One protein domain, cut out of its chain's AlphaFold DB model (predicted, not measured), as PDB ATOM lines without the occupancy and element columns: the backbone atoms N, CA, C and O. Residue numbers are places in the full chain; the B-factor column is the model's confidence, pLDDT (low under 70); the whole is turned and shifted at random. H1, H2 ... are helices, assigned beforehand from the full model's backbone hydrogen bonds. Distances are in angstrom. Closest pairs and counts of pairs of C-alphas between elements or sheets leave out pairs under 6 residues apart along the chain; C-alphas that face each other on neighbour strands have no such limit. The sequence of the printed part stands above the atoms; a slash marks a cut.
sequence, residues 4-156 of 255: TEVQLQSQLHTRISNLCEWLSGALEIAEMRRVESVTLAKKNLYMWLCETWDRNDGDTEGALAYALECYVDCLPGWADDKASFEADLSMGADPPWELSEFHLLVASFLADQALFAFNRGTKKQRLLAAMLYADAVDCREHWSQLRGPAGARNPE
ATOM      1  N   THR A   4     127.651 158.021  84.404       94.19
ATOM      2  CA  THR A   4     128.656 159.092  84.438       94.19
ATOM      3  C   THR A   4     129.506 159.051  85.708       94.19
ATOM      4  O   THR A   4     130.718 159.221  85.642       94.19
ATOM      5  N   GLU A   5     128.903 158.793  86.870       91.75
ATOM      6  CA  GLU A   5     129.624 158.724  88.143       91.75
ATOM      7  C   GLU A   5     130.622 157.556  88.170       91.75
ATOM      8  O   GLU A   5     131.758 157.721  88.612       91.75
ATOM      9  N   VAL A   6     130.224 156.392  87.644       93.19
ATOM     10  CA  VAL A   6     131.107 155.220  87.511       93.19
ATOM     11  C   VAL A   6     132.283 155.525  86.578       93.19
ATOM     12  O   VAL A   6     133.428 155.217  86.906       93.19
ATOM     13  N   GLN A   7     132.022 156.176  85.440       95.88
ATOM     14  CA  GLN A   7     133.065 156.578  84.491       95.88
ATOM     15  C   GLN A   7     134.059 157.568  85.109       95.88
ATOM     16  O   GLN A   7     135.266 157.386  84.963       95.88
ATOM     17  N   LEU A   8     133.576 158.582  85.833       95.06
ATOM     18  CA  LEU A   8     134.432 159.564  86.504       95.06
ATOM     19  C   LEU A   8     135.300 158.924  87.588       95.06
ATOM     20  O   LEU A   8     136.485 159.233  87.684       95.06
ATOM     21  N   GLN A   9     134.744 157.999  88.371       95.25
ATOM     22  CA  GLN A   9     135.515 157.265  89.375       95.25
ATOM     23  C   GLN A   9     136.595 156.392  88.734       95.25
ATOM     24  O   GLN A   9     137.734 156.402  89.193       95.25
ATOM     25  N   SER A  10     136.270 155.695  87.642       96.06
ATOM     26  CA  SER A  10     137.256 154.923  86.884       96.06
ATOM     27  C   SER A  10     138.381 155.812  86.342       96.06
ATOM     28  O   SER A  10     139.550 155.470  86.501       96.06
ATOM     29  N   GLN A  11     138.051 156.978  85.776       97.19
ATOM     30  CA  GLN A  11     139.054 157.928  85.290       97.19
ATOM     31  C   GLN A  11     139.933 158.476  86.416       97.19
ATOM     32  O   GLN A  11     141.143 158.585  86.230       97.19
ATOM     33  N   LEU A  12     139.348 158.819  87.567       96.31
ATOM     34  CA  LEU A  12     140.100 159.299  88.724       96.31
ATOM     35  C   LEU A  12     141.092 158.237  89.205       96.31
ATOM     36  O   LEU A  12     142.270 158.543  89.345       96.31
ATOM     37  N   HIS A  13     140.647 156.988  89.366       97.31
ATOM     38  CA  HIS A  13     141.527 155.881  89.743       97.31
ATOM     39  C   HIS A  13     142.698 155.730  88.767       97.31
ATOM     40  O   HIS A  13     143.850 155.758  89.187       97.31
ATOM     41  N   THR A  14     142.422 155.650  87.459       97.31
ATOM     42  CA  THR A  14     143.471 155.545  86.430       97.31
ATOM     43  C   THR A  14     144.456 156.708  86.499       97.31
ATOM     44  O   THR A  14     145.661 156.503  86.391       97.31
ATOM     45  N   ARG A  15     143.970 157.938  86.695       97.06
ATOM     46  CA  ARG A  15     144.833 159.120  86.802       97.06
ATOM     47  C   ARG A  15     145.731 159.081  88.034       97.06
ATOM     48  O   ARG A  15     146.903 159.419  87.909       97.06
ATOM     49  N   ILE A  16     145.200 158.658  89.182       97.50
ATOM     50  CA  ILE A  16     145.979 158.494  90.413       97.50
ATOM     51  C   ILE A  16     147.040 157.405  90.216       97.50
ATOM     52  O   ILE A  16     148.214 157.663  90.463       97.50
ATOM     53  N   SER A  17     146.668 156.229  89.701       96.94
ATOM     54  CA  SER A  17     147.616 155.130  89.463       96.94
ATOM     55  C   SER A  17     148.744 155.530  88.511       96.94
ATOM     56  O   SER A  17     149.911 155.296  88.816       96.94
ATOM     57  N   ASN A  18     148.413 156.197  87.402       95.50
ATOM     58  CA  ASN A  18     149.413 156.687  86.451       95.50
ATOM     59  C   ASN A  18     150.347 157.725  87.090       95.50
ATOM     60  O   ASN A  18     151.528 157.780  86.755       95.50
ATOM     61  N   LEU A  19     149.828 158.566  87.993       96.50
ATOM     62  CA  LEU A  19     150.641 159.541  88.716       96.50
ATOM     63  C   LEU A  19     151.594 158.849  89.700       96.50
ATOM     64  O   LEU A  19     152.773 159.193  89.705       96.50
ATOM     65  N   CYS A  20     151.125 157.862  90.472       96.00
ATOM     66  CA  CYS A  20     151.979 157.049  91.346       96.00
ATOM     67  C   CYS A  20     153.116 156.384  90.556       96.00
ATOM     68  O   CYS A  20     154.277 156.523  90.929       96.00
ATOM     69  N   GLU A  21     152.799 155.719  89.439       93.25
ATOM     70  CA  GLU A  21     153.798 155.064  88.584       93.25
ATOM     71  C   GLU A  21     154.829 156.064  88.048       93.25
ATOM     72  O   GLU A  21     156.036 155.828  88.124       93.25
ATOM     73  N   TRP A  22     154.362 157.217  87.560       94.25
ATOM     74  CA  TRP A  22     155.244 158.268  87.067       94.25
ATOM     75  C   TRP A  22     156.172 158.797  88.164       94.25
ATOM     76  O   TRP A  22     157.365 158.964  87.920       94.25
ATOM     77  N   LEU A  23     155.648 159.049  89.368       94.31
ATOM     78  CA  LEU A  23     156.415 159.588  90.496       94.31
ATOM     79  C   LEU A  23     157.460 158.590  90.997       94.31
ATOM     80  O   LEU A  23     158.595 158.990  91.252       94.31
ATOM     81  N   SER A  24     157.113 157.303  91.079       91.81
ATOM     82  CA  SER A  24     158.073 156.242  91.396       91.81
ATOM     83  C   SER A  24     159.177 156.171  90.344       91.81
ATOM     84  O   SER A  24     160.353 156.220  90.689       91.81
ATOM     85  N   GLY A  25     158.822 156.179  89.054       88.69
ATOM     86  CA  GLY A  25     159.805 156.200  87.970       88.69
ATOM     87  C   GLY A  25     160.693 157.450  87.986       88.69
ATOM     88  O   GLY A  25     161.892 157.357  87.736       88.69
ATOM     89  N   ALA A  26     160.142 158.620  88.312       90.56
ATOM     90  CA  ALA A  26     160.912 159.854  88.436       90.56
ATOM     91  C   ALA A  26     161.908 159.785  89.606       90.56
ATOM     92  O   ALA A  26     163.081 160.106  89.424       90.56
ATOM     93  N   LEU A  27     161.480 159.308  90.777       91.81
ATOM     94  CA  LEU A  27     162.360 159.144  91.936       91.81
ATOM     95  C   LEU A  27     163.448 158.092  91.677       91.81
ATOM     96  O   LEU A  27     164.624 158.363  91.904       91.81
ATOM     97  N   GLU A  28     163.084 156.920  91.158       90.50
ATOM     98  CA  GLU A  28     164.014 155.804  90.954       90.50
ATOM     99  C   GLU A  28     164.977 156.033  89.790       90.50
ATOM    100  O   GLU A  28     166.176 155.792  89.913       90.50
ATOM    101  N   ILE A  29     164.474 156.493  88.642       87.12
ATOM    102  CA  ILE A  29     165.265 156.563  87.409       87.12
ATOM    103  C   ILE A  29     165.927 157.930  87.272       87.12
ATOM    104  O   ILE A  29     167.117 157.998  86.956       87.12
ATOM    105  N   ALA A  30     165.169 159.014  87.471       87.19
ATOM    106  CA  ALA A  30     165.676 160.368  87.259       87.19
ATOM    107  C   ALA A  30     166.452 160.878  88.480       87.19
ATOM    108  O   ALA A  30     167.536 161.427  88.314       87.19
ATOM    109  N   GLU A  31     165.956 160.654  89.699       90.50
ATOM    110  CA  GLU A  31     166.656 161.047  90.934       90.50
ATOM    111  C   GLU A  31     167.502 159.917  91.543       90.50
ATOM    112  O   GLU A  31     168.110 160.102  92.593       90.50
ATOM    113  N   MET A  32     167.595 158.754  90.884       90.75
ATOM    114  CA  MET A  32     168.428 157.618  91.315       90.75
ATOM    115  C   MET A  32     168.171 157.169  92.766       90.75
ATOM    116  O   MET A  32     169.081 156.719  93.466       90.75
ATOM    117  N   ARG A  33     166.929 157.309  93.241       91.31
ATOM    118  CA  ARG A  33     166.537 156.959  94.605       91.31
ATOM    119  C   ARG A  33     166.249 155.470  94.721       91.31
ATOM    120  O   ARG A  33     165.535 154.890  93.910       91.31
ATOM    121  N   ARG A  34     166.757 154.850  95.786       91.25
ATOM    122  CA  ARG A  34     166.361 153.486  96.159       91.25
ATOM    123  C   ARG A  34     164.956 153.493  96.752       91.25
ATOM    124  O   ARG A  34     164.620 154.396  97.520       91.25
ATOM    125  N   VAL A  35     164.170 152.462  96.457       90.69
ATOM    126  CA  VAL A  35     162.781 152.318  96.928       90.69
ATOM    127  C   VAL A  35     162.691 152.386  98.453       90.69
ATOM    128  O   VAL A  35     161.797 153.028  99.005       90.69
ATOM    129  N   GLU A  36     163.650 151.785  99.156       90.19
ATOM    130  CA  GLU A  36     163.711 151.788 100.618       90.19
ATOM    131  C   GLU A  36     163.940 153.201 101.165       90.19
ATOM    132  O   GLU A  36     163.313 153.592 102.147       90.19
ATOM    133  N   SER A  37     164.786 153.990 100.493       89.56
ATOM    134  CA  SER A  37     165.055 155.383 100.864       89.56
ATOM    135  C   SER A  37     163.819 156.256 100.656       89.56
ATOM    136  O   SER A  37     163.469 157.031 101.545       89.56
ATOM    137  N   VAL A  38     163.103 156.083  99.538       91.12
ATOM    138  CA  VAL A  38     161.828 156.777  99.283       91.12
ATOM    139  C   VAL A  38     160.790 156.402 100.340       91.12
ATOM    140  O   VAL A  38     160.110 157.270 100.879       91.12
ATOM    141  N   THR A  39     160.677 155.114 100.666       90.81
ATOM    142  CA  THR A  39     159.703 154.613 101.648       90.81
ATOM    143  C   THR A  39     159.981 155.169 103.042       90.81
ATOM    144  O   THR A  39     159.063 155.639 103.715       90.81
ATOM    145  N   LEU A  40     161.248 155.162 103.468       88.88
ATOM    146  CA  LEU A  40     161.663 155.748 104.738       88.88
ATOM    147  C   LEU A  40     161.391 157.255 104.770       88.88
ATOM    148  O   LEU A  40     160.826 157.749 105.740       88.88
ATOM    149  N   ALA A  41     161.710 157.972 103.692       88.50
ATOM    150  CA  ALA A  41     161.474 159.408 103.605       88.50
ATOM    151  C   ALA A  41     159.974 159.755 103.654       88.50
ATOM    152  O   ALA A  41     159.580 160.667 104.374       88.50
ATOM    153  N   LYS A  42     159.109 158.984 102.980       89.75
ATOM    154  CA  LYS A  42     157.644 159.133 103.086       89.75
ATOM    155  C   LYS A  42     157.140 158.889 104.507       89.75
ATOM    156  O   LYS A  42     156.250 159.596 104.971       89.75
ATOM    157  N   LYS A  43     157.702 157.897 105.203       87.00
ATOM    158  CA  LYS A  43     157.364 157.617 106.603       87.00
ATOM    159  C   LYS A  43     157.776 158.773 107.516       87.00
ATOM    160  O   LYS A  43     156.975 159.191 108.343       87.00
ATOM    161  N   ASN A  44     158.988 159.293 107.356       84.62
ATOM    162  CA  ASN A  44     159.475 160.424 108.145       84.62
ATOM    163  C   ASN A  44     158.649 161.689 107.865       84.62
ATOM    164  O   ASN A  44     158.262 162.372 108.805       84.62
ATOM    165  N   LEU A  45     158.283 161.943 106.603       84.62
ATOM    166  CA  LEU A  45     157.354 163.014 106.231       84.62
ATOM    167  C   LEU A  45     156.003 162.862 106.942       84.62
ATOM    168  O   LEU A  45     155.484 163.833 107.480       84.62
ATOM    169  N   TYR A  46     155.439 161.654 106.967       84.00
ATOM    170  CA  TYR A  46     154.190 161.395 107.681       84.00
ATOM    171  C   TYR A  46     154.311 161.687 109.183       84.00
ATOM    172  O   TYR A  46     153.458 162.375 109.735       84.00
ATOM    173  N   MET A  47     155.379 161.203 109.829       82.75
ATOM    174  CA  MET A  47     155.631 161.467 111.250       82.75
ATOM    175  C   MET A  47     155.751 162.968 111.526       82.75
ATOM    176  O   MET A  47     155.075 163.470 112.417       82.75
ATOM    177  N   TRP A  48     156.520 163.686 110.706       80.56
ATOM    178  CA  TRP A  48     156.673 165.135 110.811       80.56
ATOM    179  C   TRP A  48     155.336 165.875 110.660       80.56
ATOM    180  O   TRP A  48     155.043 166.782 111.436       80.56
ATOM    181  N   LEU A  49     154.491 165.472 109.703       78.69
ATOM    182  CA  LEU A  49     153.153 166.050 109.532       78.69
ATOM    183  C   LEU A  49     152.279 165.819 110.771       78.69
ATOM    184  O   LEU A  49     151.578 166.733 111.194       78.69
ATOM    185  N   CYS A  50     152.330 164.624 111.363       77.00
ATOM    186  CA  CYS A  50     151.600 164.317 112.592       77.00
ATOM    187  C   CYS A  50     152.097 165.141 113.790       77.00
ATOM    188  O   CYS A  50     151.273 165.664 114.532       77.00
ATOM    189  N   GLU A  51     153.413 165.274 113.965       76.75
ATOM    190  CA  GLU A  51     154.028 166.039 115.061       76.75
ATOM    191  C   GLU A  51     153.790 167.548 114.922       76.75
ATOM    192  O   GLU A  51     153.539 168.243 115.902       76.75
ATOM    193  N   THR A  52     153.829 168.074 113.698       72.56
ATOM    194  CA  THR A  52     153.618 169.509 113.453       72.56
ATOM    195  C   THR A  52     152.146 169.895 113.597       72.56
ATOM    196  O   THR A  52     151.820 171.000 114.029       72.56
ATOM    197  N   TRP A  53     151.239 168.971 113.278       70.81
ATOM    198  CA  TRP A  53     149.800 169.170 113.411       70.81
ATOM    199  C   TRP A  53     149.304 169.149 114.867       70.81
ATOM    200  O   TRP A  53     148.115 169.376 115.079       70.81
ATOM    201  N   ASP A  54     150.164 168.895 115.865       57.28
ATOM    202  CA  ASP A  54     149.812 168.472 117.233       57.28
ATOM    203  C   ASP A  54     149.007 169.494 118.078       57.28
ATOM    204  O   ASP A  54     149.443 170.098 119.061       57.28
ATOM    205  N   ARG A  55     147.747 169.648 117.670       55.53
ATOM    206  CA  ARG A  55     146.562 169.975 118.463       55.53
ATOM    207  C   ARG A  55     145.471 168.900 118.308       55.53
ATOM    208  O   ARG A  55     144.346 169.155 118.727       55.53
ATOM    209  N   ASN A  56     145.748 167.737 117.701       50.97
ATOM    210  CA  ASN A  56     144.777 166.640 117.546       50.97
ATOM    211  C   ASN A  56     145.463 165.266 117.375       50.97
ATOM    212  O   ASN A  56     145.817 164.908 116.254       50.97
ATOM    213  N   ASP A  57     145.600 164.516 118.478       54.09
ATOM    214  CA  ASP A  57     145.670 163.043 118.664       54.09
ATOM    215  C   ASP A  57     146.054 162.119 117.474       54.09
ATOM    216  O   ASP A  57     145.521 161.017 117.329       54.09
ATOM    217  N   GLY A  58     147.006 162.503 116.620       56.91
ATOM    218  CA  GLY A  58     147.586 161.619 115.601       56.91
ATOM    219  C   GLY A  58     146.620 161.118 114.514       56.91
ATOM    220  O   GLY A  58     146.862 160.057 113.932       56.91
ATOM    221  N   ASP A  59     145.537 161.845 114.215       73.75
ATOM    222  CA  ASP A  59     144.628 161.467 113.124       73.75
ATOM    223  C   ASP A  59     145.292 161.696 111.752       73.75
ATOM    224  O   ASP A  59     145.648 162.819 111.385       73.75
ATOM    225  N   THR A  60     145.412 160.623 110.963       71.56
ATOM    226  CA  THR A  60     145.885 160.651 109.573       71.56
ATOM    227  C   THR A  60     145.110 161.658 108.720       71.56
ATOM    228  O   THR A  60     145.708 162.314 107.873       71.56
ATOM    229  N   GLU A  61     143.794 161.810 108.921       72.69
ATOM    230  CA  GLU A  61     143.015 162.806 108.171       72.69
ATOM    231  C   GLU A  61     143.429 164.244 108.530       72.69
ATOM    232  O   GLU A  61     143.456 165.102 107.646       72.69
ATOM    233  N   GLY A  62     143.810 164.497 109.785       72.81
ATOM    234  CA  GLY A  62     144.320 165.790 110.246       72.81
ATOM    235  C   GLY A  62     145.698 166.122 109.671       72.81
ATOM    236  O   GLY A  62     145.893 167.206 109.131       72.81
ATOM    237  N   ALA A  63     146.620 165.156 109.680       73.44
ATOM    238  CA  ALA A  63     147.938 165.314 109.061       73.44
ATOM    239  C   ALA A  63     147.844 165.589 107.547       73.44
ATOM    240  O   ALA A  63     148.599 166.396 107.002       73.44
ATOM    241  N   LEU A  64     146.887 164.952 106.862       74.88
ATOM    242  CA  LEU A  64     146.610 165.232 105.453       74.88
ATOM    243  C   LEU A  64     146.022 166.630 105.263       74.88
ATOM    244  O   LEU A  64     146.459 167.329 104.357       74.88
ATOM    245  N   ALA A  65     145.086 167.062 106.112       74.75
ATOM    246  CA  ALA A  65     144.549 168.422 106.061       74.75
ATOM    247  C   ALA A  65     145.648 169.482 106.237       74.75
ATOM    248  O   ALA A  65     145.699 170.437 105.468       74.75
ATOM    249  N   TYR A  66     146.585 169.265 107.161       73.06
ATOM    250  CA  TYR A  66     147.741 170.145 107.333       73.06
ATOM    251  C   TYR A  66     148.643 170.192 106.097       73.06
ATOM    252  O   TYR A  66     149.092 171.262 105.688       73.06
ATOM    253  N   ALA A  67     148.889 169.039 105.465       70.81
ATOM    254  CA  ALA A  67     149.654 168.984 104.224       70.81
ATOM    255  C   ALA A  67     148.985 169.804 103.106       70.81
ATOM    256  O   ALA A  67     149.690 170.461 102.343       70.81
ATOM    257  N   LEU A  68     147.648 169.812 103.037       69.50
ATOM    258  CA  LEU A  68     146.893 170.648 102.098       69.50
ATOM    259  C   LEU A  68     147.099 172.142 102.385       69.50
ATOM    260  O   LEU A  68     147.464 172.897 101.487       69.50
ATOM    261  N   GLU A  69     146.920 172.560 103.639       70.94
ATOM    262  CA  GLU A  69     147.116 173.956 104.062       70.94
ATOM    263  C   GLU A  69     148.542 174.447 103.761       70.94
ATOM    264  O   GLU A  69     148.735 175.535 103.217       70.94
ATOM    265  N   CYS A  70     149.547 173.609 104.028       65.00
ATOM    266  CA  CYS A  70     150.955 173.934 103.799       65.00
ATOM    267  C   CYS A  70     151.322 174.180 102.331       65.00
ATOM    268  O   CYS A  70     152.350 174.814 102.087       65.00
ATOM    269  N   TYR A  71     150.552 173.652 101.375       63.62
ATOM    270  CA  TYR A  71     150.865 173.728  99.944       63.62
ATOM    271  C   TYR A  71     149.988 174.711  99.169       63.62
ATOM    272  O   TYR A  71     150.440 175.237  98.151       63.62
ATOM    273  N   VAL A  72     148.761 174.965  99.628       56.00
ATOM    274  CA  VAL A  72     147.801 175.818  98.914       56.00
ATOM    275  C   VAL A  72     148.005 177.308  99.220       56.00
ATOM    276  O   VAL A  72     147.908 178.124  98.302       56.00
ATOM    277  N   ASP A  73     148.324 177.678 100.467       53.38
ATOM    278  CA  ASP A  73     148.233 179.084 100.905       53.38
ATOM    279  C   ASP A  73     149.564 179.853 100.939       53.38
ATOM    280  O   ASP A  73     149.579 181.076 100.784       53.38
ATOM    281  N   CYS A  74     150.697 179.166 101.062       43.97
ATOM    282  CA  CYS A  74     152.025 179.775 101.062       43.97
ATOM    283  C   CYS A  74     152.983 178.889 100.263       43.97
ATOM    284  O   CYS A  74     152.820 177.671 100.228       43.97
ATOM    285  N   LEU A  75     154.024 179.481  99.659       52.34
ATOM    286  CA  LEU A  75     155.249 178.731  99.345       52.34
ATOM    287  C   LEU A  75     155.528 177.769 100.502       52.34
ATOM    288  O   LEU A  75     155.378 178.201 101.646       52.34
ATOM    289  N   PRO A  76     155.859 176.504 100.214       55.84
ATOM    290  CA  PRO A  76     155.572 175.410 101.121       55.84
ATOM    291  C   PRO A  76     155.973 175.755 102.550       55.84
ATOM    292  O   PRO A  76     157.134 176.083 102.757       55.84
ATOM    293  N   GLY A  77     155.051 175.738 103.517       50.34
ATOM    294  CA  GLY A  77     155.323 176.222 104.885       50.34
ATOM    295  C   GLY A  77     156.526 175.546 105.570       50.34
ATOM    296  O   GLY A  77     157.170 176.134 106.434       50.34
ATOM    297  N   TRP A  78     156.920 174.353 105.107       54.16
ATOM    298  CA  TRP A  78     158.168 173.675 105.486       54.16
ATOM    299  C   TRP A  78     159.451 174.400 105.031       54.16
ATOM    300  O   TRP A  78     160.551 174.050 105.449       54.16
ATOM    301  N   ALA A  79     159.337 175.423 104.184       50.75
ATOM    302  CA  ALA A  79     160.438 176.237 103.697       50.75
ATOM    303  C   ALA A  79     160.965 177.237 104.744       50.75
ATOM    304  O   ALA A  79     162.099 177.703 104.592       50.75
ATOM    305  N   ASP A  80     160.172 177.553 105.770       52.06
ATOM    306  CA  ASP A  80     160.575 178.450 106.857       52.06
ATOM    307  C   ASP A  80     161.301 177.698 107.987       52.06
ATOM    308  O   ASP A  80     162.160 178.283 108.643       52.06
ATOM    309  N   ASP A  81     161.069 176.384 108.126       58.25
ATOM    310  CA  ASP A  81     161.742 175.495 109.093       58.25
ATOM    311  C   ASP A  81     162.627 174.429 108.402       58.25
ATOM    312  O   ASP A  81     162.774 173.282 108.838       58.25
ATOM    313  N   LYS A  82     163.235 174.829 107.273       57.50
ATOM    314  CA  LYS A  82     164.053 173.983 106.375       57.50
ATOM    315  C   LYS A  82     165.080 173.122 107.095       57.50
ATOM    316  O   LYS A  82     165.298 171.984 106.700       57.50
ATOM    317  N   ALA A  83     165.727 173.671 108.121       54.72
ATOM    318  CA  ALA A  83     166.866 173.033 108.765       54.72
ATOM    319  C   ALA A  83     166.482 171.765 109.544       54.72
ATOM    320  O   ALA A  83     167.258 170.812 109.538       54.72
ATOM    321  N   SER A  84     165.304 171.732 110.181       62.78
ATOM    322  CA  SER A  84     164.854 170.551 110.934       62.78
ATOM    323  C   SER A  84     164.363 169.463 109.986       62.78
ATOM    324  O   SER A  84     164.824 168.327 110.037       62.78
ATOM    325  N   PHE A  85     163.496 169.834 109.044       65.06
ATOM    326  CA  PHE A  85     162.886 168.885 108.117       65.06
ATOM    327  C   PHE A  85     163.907 168.242 107.161       65.06
ATOM    328  O   PHE A  85     163.871 167.034 106.919       65.06
ATOM    329  N   GLU A  86     164.860 169.028 106.644       64.94
ATOM    330  CA  GLU A  86     165.936 168.508 105.797       64.94
ATOM    331  C   GLU A  86     166.855 167.564 106.577       64.94
ATOM    332  O   GLU A  86     167.251 166.532 106.032       64.94
ATOM    333  N   ALA A  87     167.154 167.865 107.847       64.06
ATOM    334  CA  ALA A  87     167.938 166.979 108.703       64.06
ATOM    335  C   ALA A  87     167.217 165.639 108.914       64.06
ATOM    336  O   ALA A  87     167.805 164.591 108.648       64.06
ATOM    337  N   ASP A  88     165.934 165.664 109.278       66.50
ATOM    338  CA  ASP A  88     165.153 164.462 109.596       66.50
ATOM    339  C   ASP A  88     164.918 163.542 108.390       66.50
ATOM    340  O   ASP A  88     164.897 162.312 108.517       66.50
ATOM    341  N   LEU A  89     164.788 164.116 107.190       65.19
ATOM    342  CA  LEU A  89     164.670 163.350 105.948       65.19
ATOM    343  C   LEU A  89     166.015 162.910 105.368       65.19
ATOM    344  O   LEU A  89     166.081 161.875 104.699       65.19
ATOM    345  N   SER A  90     167.087 163.664 105.614       65.25
ATOM    346  CA  SER A  90     168.433 163.325 105.135       65.25
ATOM    347  C   SER A  90     169.148 162.311 106.024       65.25
ATOM    348  O   SER A  90     170.126 161.706 105.576       65.25
ATOM    349  N   MET A  91     168.664 162.065 107.248       60.00
ATOM    350  CA  MET A  91     169.169 161.003 108.120       60.00
ATOM    351  C   MET A  91     169.020 159.625 107.449       60.00
ATOM    352  O   MET A  91     167.959 159.007 107.454       60.00
ATOM    353  N   GLY A  92     170.121 159.125 106.877       65.25
ATOM    354  CA  GLY A  92     170.220 157.781 106.299       65.25
ATOM    355  C   GLY A  92     169.959 157.677 104.792       65.25
ATOM    356  O   GLY A  92     169.943 156.563 104.268       65.25
ATOM    357  N   ALA A  93     169.778 158.794 104.082       75.88
ATOM    358  CA  ALA A  93     169.686 158.793 102.623       75.88
ATOM    359  C   ALA A  93     171.080 158.901 101.980       75.88
ATOM    360  O   ALA A  93     171.850 159.803 102.307       75.88
ATOM    361  N   ASP A  94     171.390 158.001 101.043       77.12
ATOM    362  CA  ASP A  94     172.596 158.062 100.210       77.12
ATOM    363  C   ASP A  94     172.201 158.017  98.721       77.12
ATOM    364  O   ASP A  94     171.695 156.982  98.262       77.12
ATOM    365  N   PRO A  95     172.368 159.121  97.965       82.44
ATOM    366  CA  PRO A  95     172.878 160.432  98.402       82.44
ATOM    367  C   PRO A  95     171.888 161.183  99.326       82.44
ATOM    368  O   PRO A  95     170.715 160.816  99.372       82.44
ATOM    369  N   PRO A  96     172.289 162.262 100.023       85.00
ATOM    370  CA  PRO A  96     171.360 163.107 100.787       85.00
ATOM    371  C   PRO A  96     170.237 163.685  99.912       85.00
ATOM    372  O   PRO A  96     170.418 163.847  98.702       85.00
ATOM    373  N   TRP A  97     169.068 163.978 100.489       83.88
ATOM    374  CA  TRP A  97     167.964 164.615  99.761       83.88
ATOM    375  C   TRP A  97     168.302 166.065  99.423       83.88
ATOM    376  O   TRP A  97     168.809 166.798 100.260       83.88
ATOM    377  N   GLU A  98     168.039 166.482  98.183       84.12
ATOM    378  CA  GLU A  98     168.148 167.893  97.804       84.12
ATOM    379  C   GLU A  98     166.807 168.592  97.995       84.12
ATOM    380  O   GLU A  98     165.759 168.005  97.724       84.12
ATOM    381  N   LEU A  99     166.840 169.881  98.351       76.19
ATOM    382  CA  LEU A  99     165.629 170.667  98.604       76.19
ATOM    383  C   LEU A  99     164.599 170.553  97.469       76.19
ATOM    384  O   LEU A  99     163.403 170.374  97.691       76.19
ATOM    385  N   SER A 100     165.079 170.611  96.227       79.88
ATOM    386  CA  SER A 100     164.219 170.501  95.053       79.88
ATOM    387  C   SER A 100     163.540 169.135  94.916       79.88
ATOM    388  O   SER A 100     162.453 169.071  94.356       79.88
ATOM    389  N   GLU A 101     164.137 168.053  95.423       86.69
ATOM    390  CA  GLU A 101     163.579 166.696  95.349       86.69
ATOM    391  C   GLU A 101     162.423 166.480  96.336       86.69
ATOM    392  O   GLU A 101     161.581 165.612  96.102       86.69
ATOM    393  N   PHE A 102     162.317 167.294  97.394       84.62
ATOM    394  CA  PHE A 102     161.221 167.176  98.360       84.62
ATOM    395  C   PHE A 102     159.852 167.385  97.722       84.62
ATOM    396  O   PHE A 102     158.911 166.686  98.076       84.62
ATOM    397  N   HIS A 103     159.734 168.259  96.722       86.38
ATOM    398  CA  HIS A 103     158.480 168.415  95.982       86.38
ATOM    399  C   HIS A 103     158.035 167.104  95.321       86.38
ATOM    400  O   HIS A 103     156.851 166.779  95.326       86.38
ATOM    401  N   LEU A 104     158.984 166.320  94.806       90.12
ATOM    402  CA  LEU A 104     158.705 165.024  94.196       90.12
ATOM    403  C   LEU A 104     158.369 163.962  95.254       90.12
ATOM    404  O   LEU A 104     157.461 163.156  95.047       90.12
ATOM    405  N   LEU A 105     159.053 163.990  96.403       90.25
ATOM    406  CA  LEU A 105     158.751 163.124  97.545       90.25
ATOM    407  C   LEU A 105     157.338 163.378  98.085       90.25
ATOM    408  O   LEU A 105     156.578 162.425  98.262       90.25
ATOM    409  N   VAL A 106     156.971 164.644  98.305       89.06
ATOM    410  CA  VAL A 106     155.639 165.018  98.791       89.06
ATOM    411  C   VAL A 106     154.572 164.688  97.754       89.06
ATOM    412  O   VAL A 106     153.570 164.075  98.113       89.06
ATOM    413  N   ALA A 107     154.808 164.972  96.468       92.38
ATOM    414  CA  ALA A 107     153.909 164.534  95.399       92.38
ATOM    415  C   ALA A 107     153.664 163.019  95.464       92.38
ATOM    416  O   ALA A 107     152.526 162.562  95.381       92.38
ATOM    417  N   SER A 108     154.733 162.235  95.644       94.88
ATOM    418  CA  SER A 108     154.663 160.773  95.720       94.88
ATOM    419  C   SER A 108     153.915 160.293  96.962       94.88
ATOM    420  O   SER A 108     153.111 159.369  96.871       94.88
ATOM    421  N   PHE A 109     154.125 160.937  98.110       93.06
ATOM    422  CA  PHE A 109     153.363 160.667  99.326       93.06
ATOM    423  C   PHE A 109     151.868 160.960  99.135       93.06
ATOM    424  O   PHE A 109     151.040 160.085  99.379       93.06
ATOM    425  N   LEU A 110     151.511 162.151  98.645       92.50
ATOM    426  CA  LEU A 110     150.118 162.557  98.438       92.50
ATOM    427  C   LEU A 110     149.402 161.662  97.420       92.50
ATOM    428  O   LEU A 110     148.251 161.289  97.643       92.50
ATOM    429  N   ALA A 111     150.080 161.255  96.344       95.94
ATOM    430  CA  ALA A 111     149.523 160.334  95.354       95.94
ATOM    431  C   ALA A 111     149.217 158.948  95.955       95.94
ATOM    432  O   ALA A 111     148.145 158.394  95.700       95.94
ATOM    433  N   ASP A 112     150.100 158.413  96.807       95.50
ATOM    434  CA  ASP A 112     149.852 157.147  97.509       95.50
ATOM    435  C   ASP A 112     148.657 157.258  98.465       95.50
ATOM    436  O   ASP A 112     147.803 156.368  98.510       95.50
ATOM    437  N   GLN A 113     148.554 158.374  99.193       93.69
ATOM    438  CA  GLN A 113     147.425 158.645 100.085       93.69
ATOM    439  C   GLN A 113     146.121 158.834  99.301       93.69
ATOM    440  O   GLN A 113     145.073 158.345  99.726       93.69
ATOM    441  N   ALA A 114     146.176 159.458  98.120       95.06
ATOM    442  CA  ALA A 114     145.042 159.568  97.212       95.06
ATOM    443  C   ALA A 114     144.558 158.184  96.760       95.06
ATOM    444  O   ALA A 114     143.358 157.903  96.800       95.06
ATOM    445  N   LEU A 115     145.480 157.297  96.375       96.69
ATOM    446  CA  LEU A 115     145.149 155.934  95.956       96.69
ATOM    447  C   LEU A 115     144.549 155.128  97.112       96.69
ATOM    448  O   LEU A 115     143.536 154.444  96.947       96.69
ATOM    449  N   PHE A 116     145.137 155.249  98.299       94.88
ATOM    450  CA  PHE A 116     144.646 154.601  99.508       94.88
ATOM    451  C   PHE A 116     143.240 155.084  99.898       94.88
ATOM    452  O   PHE A 116     142.350 154.261 100.131       94.88
ATOM    453  N   ALA A 117     143.004 156.399  99.899       92.94
ATOM    454  CA  ALA A 117     141.690 156.989 100.142       92.94
ATOM    455  C   ALA A 117     140.670 156.525  99.088       92.94
ATOM    456  O   ALA A 117     139.569 156.089  99.432       92.94
ATOM    457  N   PHE A 118     141.043 156.509  97.806       96.19
ATOM    458  CA  PHE A 118     140.159 156.037  96.740       96.19
ATOM    459  C   PHE A 118     139.702 154.588  96.981       96.19
ATOM    460  O   PHE A 118     138.505 154.291  96.898       96.19
ATOM    461  N   ASN A 119     140.634 153.707  97.357       95.44
ATOM    462  CA  ASN A 119     140.380 152.282  97.589       95.44
ATOM    463  C   ASN A 119     139.484 152.003  98.806       95.44
ATOM    464  O   ASN A 119     138.789 150.989  98.829       95.44
ATOM    465  N   ARG A 120     139.415 152.916  99.786       93.50
ATOM    466  CA  ARG A 120     138.445 152.833 100.897       93.50
ATOM    467  C   ARG A 120     136.994 153.035 100.440       93.50
ATOM    468  O   ARG A 120     136.066 152.648 101.144       93.50
ATOM    469  N   GLY A 121     136.775 153.649  99.276       88.25
ATOM    470  CA  GLY A 121     135.509 153.594  98.540       88.25
ATOM    471  C   GLY A 121     134.334 154.419  99.081       88.25
ATOM    472  O   GLY A 121     133.302 154.487  98.408       88.25
ATOM    473  N   THR A 122     134.443 155.081 100.239       93.38
ATOM    474  CA  THR A 122     133.372 155.969 100.733       93.38
ATOM    475  C   THR A 122     133.326 157.275  99.933       93.38
ATOM    476  O   THR A 122     134.331 157.715  99.376       93.38
ATOM    477  N   LYS A 123     132.168 157.951  99.883       92.56
ATOM    478  CA  LYS A 123     132.037 159.233  99.159       92.56
ATOM    479  C   LYS A 123     133.009 160.299  99.683       92.56
ATOM    480  O   LYS A 123     133.632 160.985  98.880       92.56
ATOM    481  N   LYS A 124     133.165 160.399 101.011       91.69
ATOM    482  CA  LYS A 124     134.136 161.295 101.662       91.69
ATOM    483  C   LYS A 124     135.564 160.965 101.218       91.69
ATOM    484  O   LYS A 124     136.293 161.855 100.809       91.69
ATOM    485  N   GLN A 125     135.929 159.685 101.229       91.94
ATOM    486  CA  GLN A 125     137.273 159.235 100.866       91.94
ATOM    487  C   GLN A 125     137.573 159.411  99.368       91.94
ATOM    488  O   GLN A 125     138.685 159.774  99.008       91.94
ATOM    489  N   ARG A 126     136.578 159.266  98.484       93.44
ATOM    490  CA  ARG A 126     136.725 159.591  97.052       93.44
ATOM    491  C   ARG A 126     136.935 161.087  96.799       93.44
ATOM    492  O   ARG A 126     137.677 161.436  95.889       93.44
ATOM    493  N   LEU A 127     136.289 161.960  97.578       92.50
ATOM    494  CA  LEU A 127     136.527 163.407  97.512       92.50
ATOM    495  C   LEU A 127     137.931 163.753  98.015       92.50
ATOM    496  O   LEU A 127     138.653 164.460  97.323       92.50
ATOM    497  N   LEU A 128     138.333 163.186  99.156       89.69
ATOM    498  CA  LEU A 128     139.688 163.337  99.685       89.69
ATOM    499  C   LEU A 128     140.738 162.865  98.669       89.69
ATOM    500  O   LEU A 128     141.695 163.582  98.406       89.69
ATOM    501  N   ALA A 129     140.524 161.714  98.028       93.06
ATOM    502  CA  ALA A 129     141.399 161.212  96.973       93.06
ATOM    503  C   ALA A 129     141.534 162.187  95.794       93.06
ATOM    504  O   ALA A 129     142.624 162.351  95.257       93.06
ATOM    505  N   ALA A 130     140.440 162.837  95.385       94.31
ATOM    506  CA  ALA A 130     140.471 163.821  94.308       94.31
ATOM    507  C   ALA A 130     141.246 165.090  94.690       94.31
ATOM    508  O   ALA A 130     141.944 165.632  93.836       94.31
ATOM    509  N   MET A 131     141.136 165.536  95.947       92.25
ATOM    510  CA  MET A 131     141.905 166.668  96.475       92.25
ATOM    511  C   MET A 131     143.394 166.320  96.506       92.25
ATOM    512  O   MET A 131     144.150 166.896  95.739       92.25
ATOM    513  N   LEU A 132     143.772 165.255  97.224       91.38
ATOM    514  CA  LEU A 132     145.163 164.793  97.326       91.38
ATOM    515  C   LEU A 132     145.822 164.554  95.959       91.38
ATOM    516  O   LEU A 132     147.010 164.812  95.781       91.38
ATOM    517  N   TYR A 133     145.057 164.064  94.977       94.56
ATOM    518  CA  TYR A 133     145.525 163.934  93.599       94.56
ATOM    519  C   TYR A 133     145.878 165.285  92.964       94.56
ATOM    520  O   TYR A 133     146.904 165.380  92.292       94.56
ATOM    521  N   ALA A 134     145.039 166.309  93.140       92.06
ATOM    522  CA  ALA A 134     145.302 167.644  92.612       92.06
ATOM    523  C   ALA A 134     146.576 168.238  93.232       92.06
ATOM    524  O   ALA A 134     147.457 168.673  92.494       92.06
ATOM    525  N   ASP A 135     146.744 168.130  94.550       88.06
ATOM    526  CA  ASP A 135     147.927 168.668  95.234       88.06
ATOM    527  C   ASP A 135     149.205 167.908  94.864       88.06
ATOM    528  O   ASP A 135     150.274 168.498  94.694       88.06
ATOM    529  N   ALA A 136     149.106 166.590  94.659       92.12
ATOM    530  CA  ALA A 136     150.212 165.796  94.139       92.12
ATOM    531  C   ALA A 136     150.637 166.251  92.730       92.12
ATOM    532  O   ALA A 136     151.832 166.270  92.418       92.12
ATOM    533  N   VAL A 137     149.677 166.630  91.874       92.44
ATOM    534  CA  VAL A 137     149.966 167.209  90.553       92.44
ATOM    535  C   VAL A 137     150.661 168.559  90.699       92.44
ATOM    536  O   VAL A 137     151.685 168.762  90.049       92.44
ATOM    537  N   ASP A 138     150.186 169.439  91.574       88.94
ATOM    538  CA  ASP A 138     150.801 170.756  91.776       88.94
ATOM    539  C   ASP A 138     152.233 170.642  92.318       88.94
ATOM    540  O   ASP A 138     153.152 171.296  91.814       88.94
ATOM    541  N   CYS A 139     152.479 169.722  93.256       87.81
ATOM    542  CA  CYS A 139     153.824 169.406  93.740       87.81
ATOM    543  C   CYS A 139     154.748 168.921  92.609       87.81
ATOM    544  O   CYS A 139     155.904 169.349  92.508       87.81
ATOM    545  N   ARG A 140     154.242 168.051  91.722       91.25
ATOM    546  CA  ARG A 140     154.979 167.569  90.544       91.25
ATOM    547  C   ARG A 140     155.312 168.706  89.579       91.25
ATOM    548  O   ARG A 140     156.426 168.757  89.051       91.25
ATOM    549  N   GLU A 141     154.361 169.595  89.313       89.06
ATOM    550  CA  GLU A 141     154.583 170.751  88.442       89.06
ATOM    551  C   GLU A 141     155.627 171.695  89.040       89.06
ATOM    552  O   GLU A 141     156.528 172.146  88.332       89.06
ATOM    553  N   HIS A 142     155.591 171.912  90.354       86.00
ATOM    554  CA  HIS A 142     156.590 172.721  91.042       86.00
ATOM    555  C   HIS A 142     158.000 172.119  90.934       86.00
ATOM    556  O   HIS A 142     158.950 172.823  90.581       86.00
ATOM    557  N   TRP A 143     158.145 170.801  91.140       89.12
ATOM    558  CA  TRP A 143     159.410 170.098  90.883       89.12
ATOM    559  C   TRP A 143     159.869 170.280  89.430       89.12
ATOM    560  O   TRP A 143     161.044 170.556  89.178       89.12
ATOM    561  N   SER A 144     158.942 170.164  88.475       86.44
ATOM    562  CA  SER A 144     159.227 170.278  87.039       86.44
ATOM    563  C   SER A 144     159.763 171.663  86.663       86.44
ATOM    564  O   SER A 144     160.717 171.776  85.889       86.44
ATOM    565  N   GLN A 145     159.194 172.710  87.262       83.38
ATOM    566  CA  GLN A 145     159.613 174.096  87.065       83.38
ATOM    567  C   GLN A 145     160.981 174.384  87.690       83.38
ATOM    568  O   GLN A 145     161.860 174.911  87.008       83.38
ATOM    569  N   LEU A 146     161.179 174.024  88.963       81.81
ATOM    570  CA  LEU A 146     162.413 174.340  89.691       81.81
ATOM    571  C   LEU A 146     163.616 173.534  89.201       81.81
ATOM    572  O   LEU A 146     164.715 174.067  89.057       81.81
ATOM    573  N   ARG A 147     163.413 172.239  88.963       84.62
ATOM    574  CA  ARG A 147     164.479 171.285  88.651       84.62
ATOM    575  C   ARG A 147     164.197 170.615  87.319       84.62
ATOM    576  O   ARG A 147     164.926 170.818  86.341       84.62
ATOM    577  N   GLY A 148     163.081 169.897  87.279       83.75
ATOM    578  CA  GLY A 148     162.622 169.088  86.165       83.75
ATOM    579  C   GLY A 148     163.566 167.947  85.784       83.75
ATOM    580  O   GLY A 148     164.688 167.852  86.280       83.75
ATOM    581  N   PRO A 149     163.148 167.094  84.835       80.50
ATOM    582  CA  PRO A 149     163.909 165.919  84.413       80.50
ATOM    583  C   PRO A 149     165.328 166.225  83.910       80.50
ATOM    584  O   PRO A 149     166.197 165.367  83.969       80.50
ATOM    585  N   ALA A 150     165.568 167.439  83.404       76.50
ATOM    586  CA  ALA A 150     166.884 167.878  82.936       76.50
ATOM    587  C   ALA A 150     167.835 168.308  84.069       76.50
ATOM    588  O   ALA A 150     169.043 168.337  83.861       76.50
ATOM    589  N   GLY A 151     167.293 168.682  85.232       82.31
ATOM    590  CA  GLY A 151     168.059 169.003  86.439       82.31
ATOM    591  C   GLY A 151     168.116 167.854  87.444       82.31
ATOM    592  O   GLY A 151     168.761 167.995  88.476       82.31
ATOM    593  N   ALA A 152     167.426 166.746  87.164       87.38
ATOM    594  CA  ALA A 152     167.468 165.537  87.974       87.38
ATOM    595  C   ALA A 152     168.878 164.932  87.978       87.38
ATOM    596  O   ALA A 152     169.670 165.170  87.063       87.38
ATOM    597  N   ARG A 153     169.186 164.112  88.985       87.88
ATOM    598  CA  ARG A 153     170.524 163.504  89.130       87.88
ATOM    599  C   ARG A 153     170.961 162.679  87.919       87.88
ATOM    600  O   ARG A 153     172.149 162.606  87.621       87.88
ATOM    601  N   ASN A 154     170.006 162.077  87.219       84.88
ATOM    602  CA  ASN A 154     170.196 161.387  85.955       84.88
ATOM    603  C   ASN A 154     169.404 162.089  84.833       84.88
ATOM    604  O   ASN A 154     168.277 161.694  84.505       84.88
ATOM    605  N   PRO A 155     169.990 163.120  84.201       76.62
ATOM    606  CA  PRO A 155     169.321 163.885  83.155       76.62
ATOM    607  C   PRO A 155     169.308 163.166  81.797       76.62
ATOM    608  O   PRO A 155     168.636 163.609  80.865       76.62
ATOM    609  N   GLU A 156     170.032 162.049  81.645       68.56
ATOM    610  CA  GLU A 156     170.170 161.341  80.364       68.56
ATOM    611  C   GLU A 156     168.959 160.484  79.983       68.56
ATOM    612  O   GLU A 156     168.920 159.885  78.898       68.56
TER     613      GLU A 156
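AT A GLANCE: This is residues 4 to 156 of the 255 residues of an uncharacterized protein of Xanthomonas campestris (UniProt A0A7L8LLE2). Three long helices, H1, H5 and H6, make an up-and-down bundle, with the hairpin of H5 and H6 in the middle and H1 along one side of it. On the side away from H1, the shorter H2 crosses H5 nearly at a right angle, and H3 and H4 pack on H2 to complete a cap of three helices. The printed part has 153 residues with seven named helices, H1 to H7 in chain order, and no named strand; the class is all helix. It is compact, with a radius of gyration of the C-alphas of 15.3 A, and spans 45 by 42 by 28 A.

HOW THE PARTS SIT: H1, residues 4 to 30, is the longest helix. It touches H5, residues 99 to 120, opposite ways at a shallow tilt of 33 degrees, only just short of steep; the closest C-alphas, of Leu 23 and Ser 108, are 5.6 A apart. H6, residues 123 to 146, forms a helical hairpin with H5, at a shallow tilt of 18 degrees; their closest C-alphas, of Ala 114 and Ala 129, are 4.0 A apart. H1 and H6 only just touch, with 3 pairs of C-alphas within 8 A, the closest being Ile 16 and Tyr 133 at 6.3 A. H2, residues 35 to 52, is about perpendicular to H5, at 83 degrees, and touches it with residues 38 to 45 alone; the closest C-alphas, of Lys 42 and Phe 109, are 5.9 A apart. H3, residues 60 to 72, touches H2 at 89 degrees, about perpendicular, with the C-alphas of Cys 50 and Ala 63 closest at 5.2 A. H3 also only just touches H6, with 3 pairs within 8 A, closest at Leu 68 and Asp 135, 7.2 A. H4, residues 82 to 90, touches H2, closest at the C-alphas of Ala 41 and Leu 89, 5.6 A. H7, residues 148 to 151, and H6 meet only through their link. In H1, H2, H3, H4 and H6 every O i to N i+4 pair is within hydrogen-bond range, in H5 16 of 18, and H7 is too short for such a pair.

IN THESE COORDINATES: H1 begins at C-alpha 4, (128.656, 159.092, 84.438), and is 37.1 A long. H2 measures 25.5 A, H3 18.6 A, H4 11.6 A, H5 32.6 A, H6 35.2 A and H7 5.4 A. H5 begins at C-alpha 99, (165.629, 170.667, 98.604), and H7 ends at C-alpha 151, (168.059, 169.003, 86.439).

THE WHOLE: The C-alphas farthest apart, of Thr 4 and Ala 83, are 47.4 A apart. The printed part has no cut and no long link. The mean pLDDT of the printed part is 82.2; residues 54 to 58, 68, 70 to 92 and 156 are under 70.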